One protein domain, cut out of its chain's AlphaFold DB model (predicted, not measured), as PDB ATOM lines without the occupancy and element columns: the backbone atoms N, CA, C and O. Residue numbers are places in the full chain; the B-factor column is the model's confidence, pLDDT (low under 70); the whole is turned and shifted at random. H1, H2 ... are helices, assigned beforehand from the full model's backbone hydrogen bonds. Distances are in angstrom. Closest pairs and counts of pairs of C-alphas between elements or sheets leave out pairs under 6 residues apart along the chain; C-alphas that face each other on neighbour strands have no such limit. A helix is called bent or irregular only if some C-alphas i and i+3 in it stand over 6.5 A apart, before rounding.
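This is residues 2 to 46 of the 229 residues of an uncharacterized protein of Lupinus angustifolius (UniProt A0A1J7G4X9). Look first for one long helix, H1, which makes most of the length; the short helix H2 is set steeply to it at its last turn, and the link between them, residues 26 to 35, loops out and back. The 45 printed residues have two named helices, H1 then H2, and no named strand: all helix. The whole is only just loose, close to extended, with a radius of gyration of the C-alphas of 13.7 A, and spans 36 by 21 by 14 A.

H1, residues 9 to 25, touches H2, residues 36 to 41, with its residues 23 to 25 alone. Their closest C-alphas, Asn 24 and Pro 36, are 5.0 A apart. They run the same way at a steep tilt of 69 degrees, only just short of about perpendicular. Each O i to N i+4 pair of H2 is within hydrogen-bond range, and 11 of 13 in H1.

Find C-alpha 9 at (13.847, -47.824, -46.153); from there H1 runs 25.0 A to C-alpha 25. It is only just irregular: C-alphas 10 and 13 are 6.9 A apart. H2 runs 8.7 A, ending at C-alpha 41, (-8.320, -25.027, -51.529).

The C-alphas farthest apart, Lys 6 and Gly 42, are 38.2 A apart. The printed part has no cut, and the link from H1 to H2 is short. Look for pLDDT under 70 at residues 2 to 3, 29 to 31, 41 and 43 to 46.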
ATOM      1  N   LEU A   2      17.237 -38.593 -49.516       63.53
ATOM      2  CA  LEU A   2      16.804 -39.711 -48.632       63.53
ATOM      3  C   LEU A   2      17.664 -40.983 -48.782       63.53
ATOM      4  O   LEU A   2      17.801 -41.749 -47.842       63.53
ATOM      5  N   ASN A   3      18.284 -41.164 -49.948       65.44
ATOM      6  CA  ASN A   3      19.191 -42.273 -50.248       65.44
ATOM      7  C   ASN A   3      20.598 -42.123 -49.618       65.44
ATOM      8  O   ASN A   3      21.370 -43.073 -49.605       65.44
ATOM      9  N   GLU A   4      20.939 -40.933 -49.117       74.31
ATOM     10  CA  GLU A   4      22.206 -40.621 -48.432       74.31
ATOM     11  C   GLU A   4      22.040 -40.576 -46.907       74.31
ATOM     12  O   GLU A   4      23.027 -40.536 -46.172       74.31
ATOM     13  N   SER A   5      20.800 -40.572 -46.406       70.12
ATOM     14  CA  SER A   5      20.549 -40.666 -44.972       70.12
ATOM     15  C   SER A   5      20.622 -42.132 -44.541       70.12
ATOM     16  O   SER A   5      20.146 -43.031 -45.230       70.12
ATOM     17  N   LYS A   6      21.196 -42.404 -43.364       82.38
ATOM     18  CA  LYS A   6      21.248 -43.757 -42.770       82.38
ATOM     19  C   LYS A   6      19.871 -44.242 -42.269       82.38
ATOM     20  O   LYS A   6      19.801 -45.056 -41.355       82.38
ATOM     21  N   VAL A   7      18.771 -43.712 -42.811       78.12
ATOM     22  CA  VAL A   7      17.408 -44.006 -42.357       78.12
ATOM     23  C   VAL A   7      16.910 -45.280 -43.044       78.12
ATOM     24  O   VAL A   7      16.953 -45.355 -44.277       78.12
ATOM     25  N   PRO A   8      16.402 -46.274 -42.294       85.81
ATOM     26  CA  PRO A   8      15.863 -47.494 -42.880       85.81
ATOM     27  C   PRO A   8      14.747 -47.242 -43.905       85.81
ATOM     28  O   PRO A   8      13.869 -46.405 -43.694       85.81
ATOM     29  N   LYS A   9      14.750 -48.016 -45.000       84.12
ATOM     30  CA  LYS A   9      13.847 -47.824 -46.153       84.12
ATOM     31  C   LYS A   9      12.358 -47.876 -45.812       84.12
ATOM     32  O   LYS A   9      11.565 -47.208 -46.466       84.12
ATOM     33  N   TYR A  10      11.972 -48.640 -44.793       86.50
ATOM     34  CA  TYR A  10      10.569 -48.768 -44.401       86.50
ATOM     35  C   TYR A  10       9.979 -47.458 -43.850       86.50
ATOM     36  O   TYR A  10       8.778 -47.250 -43.956       86.50
ATOM     37  N   PHE A  11      10.809 -46.531 -43.357       80.75
ATOM     38  CA  PHE A  11      10.358 -45.205 -42.921       80.75
ATOM     39  C   PHE A  11      10.258 -44.178 -44.053       80.75
ATOM     40  O   PHE A  11       9.798 -43.058 -43.831       80.75
ATOM     41  N   TRP A  12      10.715 -44.500 -45.265       86.12
ATOM     42  CA  TRP A  12      10.811 -43.508 -46.338       86.12
ATOM     43  C   TRP A  12       9.440 -43.035 -46.816       86.12
ATOM     44  O   TRP A  12       9.286 -41.851 -47.105       86.12
ATOM     45  N   ALA A  13       8.447 -43.926 -46.857       85.00
ATOM     46  CA  ALA A  13       7.080 -43.562 -47.221       85.00
ATOM     47  C   ALA A  13       6.503 -42.526 -46.242       85.00
ATOM     48  O   ALA A  13       6.020 -41.476 -46.669       85.00
ATOM     49  N   ASP A  14       6.652 -42.765 -44.938       77.94
ATOM     50  CA  ASP A  14       6.207 -41.837 -43.896       77.94
ATOM     51  C   ASP A  14       6.988 -40.523 -43.924       77.94
ATOM     52  O   ASP A  14       6.401 -39.449 -43.779       77.94
ATOM     53  N   ALA A  15       8.304 -40.587 -44.140       82.50
ATOM     54  CA  ALA A  15       9.146 -39.403 -44.252       82.50
ATOM     55  C   ALA A  15       8.699 -38.520 -45.425       82.50
ATOM     56  O   ALA A  15       8.448 -37.333 -45.234       82.50
ATOM     57  N   VAL A  16       8.517 -39.105 -46.614       85.25
ATOM     58  CA  VAL A  16       8.044 -38.387 -47.806       85.25
ATOM     59  C   VAL A  16       6.646 -37.820 -47.579       85.25
ATOM     60  O   VAL A  16       6.417 -36.647 -47.869       85.25
ATOM     61  N   HIS A  17       5.723 -38.603 -47.017       79.44
ATOM     62  CA  HIS A  17       4.364 -38.142 -46.748       79.44
ATOM     63  C   HIS A  17       4.353 -36.934 -45.799       79.44
ATOM     64  O   HIS A  17       3.725 -35.917 -46.107       79.44
ATOM     65  N   LYS A  18       5.121 -36.989 -44.702       81.88
ATOM     66  CA  LYS A  18       5.270 -35.872 -43.756       81.88
ATOM     67  C   LYS A  18       5.921 -34.653 -44.405       81.88
ATOM     68  O   LYS A  18       5.427 -33.542 -44.229       81.88
ATOM     69  N   THR A  19       6.988 -34.827 -45.186       78.19
ATOM     70  CA  THR A  19       7.644 -33.710 -45.882       78.19
ATOM     71  C   THR A  19       6.693 -33.050 -46.882       78.19
ATOM     72  O   THR A  19       6.570 -31.828 -46.881       78.19
ATOM     73  N   CYS A  20       5.951 -33.830 -47.673       77.56
ATOM     74  CA  CYS A  20       4.926 -33.308 -48.578       77.56
ATOM     75  C   CYS A  20       3.820 -32.560 -47.824       77.56
ATOM     76  O   CYS A  20       3.406 -31.484 -48.253       77.56
ATOM     77  N   TYR A  21       3.366 -33.087 -46.686       79.38
ATOM     78  CA  TYR A  21       2.374 -32.422 -45.845       79.38
ATOM     79  C   TYR A  21       2.872 -31.054 -45.354       79.38
ATOM     80  O   TYR A  21       2.192 -30.043 -45.536       79.38
ATOM     81  N   VAL A  22       4.084 -31.006 -44.792       74.06
ATOM     82  CA  VAL A  22       4.697 -29.777 -44.262       74.06
ATOM     83  C   VAL A  22       4.952 -28.761 -45.375       74.06
ATOM     84  O   VAL A  22       4.566 -27.600 -45.244       74.06
ATOM     85  N   MET A  23       5.530 -29.185 -46.504       74.75
ATOM     86  CA  MET A  23       5.779 -28.296 -47.644       74.75
ATOM     87  C   MET A  23       4.487 -27.679 -48.187       74.75
ATOM     88  O   MET A  23       4.476 -26.505 -48.548       74.75
ATOM     89  N   ASN A  24       3.389 -28.438 -48.207       78.56
ATOM     90  CA  ASN A  24       2.122 -27.958 -48.750       78.56
ATOM     91  C   ASN A  24       1.321 -27.082 -47.774       78.56
ATOM     92  O   ASN A  24       0.517 -26.278 -48.240       78.56
ATOM     93  N   ARG A  25       1.511 -27.218 -46.453       71.25
ATOM     94  CA  ARG A  25       0.662 -26.561 -45.432       71.25
ATOM     95  C   ARG A  25       1.375 -25.573 -44.509       71.25
ATOM     96  O   ARG A  25       0.699 -24.803 -43.839       71.25
ATOM     97  N   VAL A  26       2.706 -25.575 -44.459       71.50
ATOM     98  CA  VAL A  26       3.480 -24.733 -43.526       71.50
ATOM     99  C   VAL A  26       4.323 -23.702 -44.268       71.50
ATOM    100  O   VAL A  26       4.357 -22.540 -43.878       71.50
ATOM    101  N   LEU A  27       4.989 -24.101 -45.355       75.00
ATOM    102  CA  LEU A  27       5.879 -23.199 -46.085       75.00
ATOM    103  C   LEU A  27       5.083 -22.163 -46.886       75.00
ATOM    104  O   LEU A  27       4.269 -22.503 -47.746       75.00
ATOM    105  N   LEU A  28       5.354 -20.886 -46.622       72.75
ATOM    106  CA  LEU A  28       4.744 -19.764 -47.328       72.75
ATOM    107  C   LEU A  28       5.566 -19.399 -48.565       72.75
ATOM    108  O   LEU A  28       6.797 -19.361 -48.522       72.75
ATOM    109  N   ARG A  29       4.891 -19.067 -49.671       69.31
ATOM    110  CA  ARG A  29       5.567 -18.435 -50.811       69.31
ATOM    111  C   ARG A  29       5.863 -16.964 -50.477       69.31
ATOM    112  O   ARG A  29       4.905 -16.247 -50.178       69.31
ATOM    113  N   PRO A  30       7.116 -16.483 -50.608       56.47
ATOM    114  CA  PRO A  30       7.517 -15.137 -50.183       56.47
ATOM    115  C   PRO A  30       6.640 -14.002 -50.729       56.47
ATOM    116  O   PRO A  30       6.345 -13.054 -50.016       56.47
ATOM    117  N   ASN A  31       6.157 -14.135 -51.966       65.50
ATOM    118  CA  ASN A  31       5.424 -13.065 -52.653       65.50
ATOM    119  C   ASN A  31       3.903 -13.101 -52.427       65.50
ATOM    120  O   ASN A  31       3.213 -12.143 -52.755       65.50
ATOM    121  N   LEU A  32       3.365 -14.219 -51.931       70.06
ATOM    122  CA  LEU A  32       1.918 -14.437 -51.791       70.06
ATOM    123  C   LEU A  32       1.484 -14.585 -50.330       70.06
ATOM    124  O   LEU A  32       0.289 -14.514 -50.061       70.06
ATOM    125  N   LEU A  33       2.430 -14.835 -49.412       74.88
ATOM    126  CA  LEU A  33       2.190 -15.159 -47.997       74.88
ATOM    127  C   LEU A  33       1.135 -16.262 -47.788       74.88
ATOM    128  O   LEU A  33       0.491 -16.333 -46.744       74.88
ATOM    129  N   LYS A  34       0.980 -17.133 -48.790       71.19
ATOM    130  CA  LYS A  34       0.088 -18.293 -48.791       71.19
ATOM    131  C   LYS A  34       0.891 -19.560 -49.038       71.19
ATOM    132  O   LYS A  34       1.844 -19.549 -49.829       71.19
ATOM    133  N   ASN A  35       0.510 -20.644 -48.372       76.50
ATOM    134  CA  ASN A  35       1.057 -21.972 -48.656       76.50
ATOM    135  C   ASN A  35       0.349 -22.608 -49.879       76.50
ATOM    136  O   ASN A  35      -0.737 -22.168 -50.272       76.50
ATOM    137  N   PRO A  36       0.950 -23.623 -50.530       74.44
ATOM    138  CA  PRO A  36       0.351 -24.289 -51.690       74.44
ATOM    139  C   PRO A  36      -1.071 -24.821 -51.453       74.44
ATOM    140  O   PRO A  36      -1.898 -24.782 -52.364       74.44
ATOM    141  N   TYR A  37      -1.375 -25.287 -50.240       73.19
ATOM    142  CA  TYR A  37      -2.701 -25.784 -49.878       73.19
ATOM    143  C   TYR A  37      -3.763 -24.674 -49.881       73.19
ATOM    144  O   TYR A  37      -4.831 -24.856 -50.461       73.19
ATOM    145  N   GLU A  38      -3.462 -23.509 -49.307       72.62
ATOM    146  CA  GLU A  38      -4.328 -22.320 -49.329       72.62
ATOM    147  C   GLU A  38      -4.584 -21.821 -50.753       72.62
ATOM    148  O   GLU A  38      -5.686 -21.384 -51.069       72.62
ATOM    149  N   LEU A  39      -3.597 -21.918 -51.647       76.19
ATOM    150  CA  LEU A  39      -3.784 -21.541 -53.052       76.19
ATOM    151  C   LEU A  39      -4.725 -22.498 -53.796       76.19
ATOM    152  O   LEU A  39      -5.476 -22.057 -54.662       76.19
ATOM    153  N   LEU A  40      -4.690 -23.791 -53.468       76.88
ATOM    154  CA  LEU A  40      -5.494 -24.811 -54.143       76.88
ATOM    155  C   LEU A  40      -6.910 -24.943 -53.562       76.88
ATOM    156  O   LEU A  40      -7.851 -25.245 -54.292       76.88
ATOM    157  N   LYS A  41      -7.058 -24.786 -52.244       69.56
ATOM    158  CA  LYS A  41      -8.320 -25.027 -51.529       69.56
ATOM    159  C   LYS A  41      -8.982 -23.757 -51.015       69.56
ATOM    160  O   LYS A  41     -10.180 -23.794 -50.765       69.56
ATOM    161  N   GLY A  42      -8.248 -22.649 -50.909       70.19
ATOM    162  CA  GLY A  42      -8.754 -21.359 -50.447       70.19
ATOM    163  C   GLY A  42      -8.425 -21.087 -48.975       70.19
ATOM    164  O   GLY A  42      -7.419 -20.430 -48.696       70.19
ATOM    165  N   PRO A  43      -9.263 -21.517 -48.014       64.75
ATOM    166  CA  PRO A  43      -9.081 -21.157 -46.620       64.75
ATOM    167  C   PRO A  43      -7.952 -21.958 -45.965       64.75
ATOM    168  O   PRO A  43      -7.674 -23.111 -46.314       64.75
ATOM    169  N   LYS A  44      -7.333 -21.336 -44.956       62.44
ATOM    170  CA  LYS A  44      -6.433 -22.006 -44.015       62.44
ATOM    171  C   LYS A  44      -7.143 -23.216 -43.398       62.44
ATOM    172  O   LYS A  44      -8.315 -23.090 -43.042       62.44
ATOM    173  N   PRO A  45      -6.474 -24.375 -43.252       61.69
ATOM    174  CA  PRO A  45      -7.046 -25.502 -42.530       61.69
ATOM    175  C   PRO A  45      -7.154 -25.143 -41.041       61.69
ATOM    176  O   PRO A  45      -6.241 -25.382 -40.260       61.69
ATOM    177  N   THR A  46      -8.270 -24.532 -40.654       65.69
ATOM    178  CA  THR A  46      -8.615 -24.219 -39.262       65.69
ATOM    179  C   THR A  46      -9.349 -25.405 -38.660       65.69
ATOM    180  O   THR A  46     -10.216 -25.954 -39.325       65.69
TER     181      THR A  46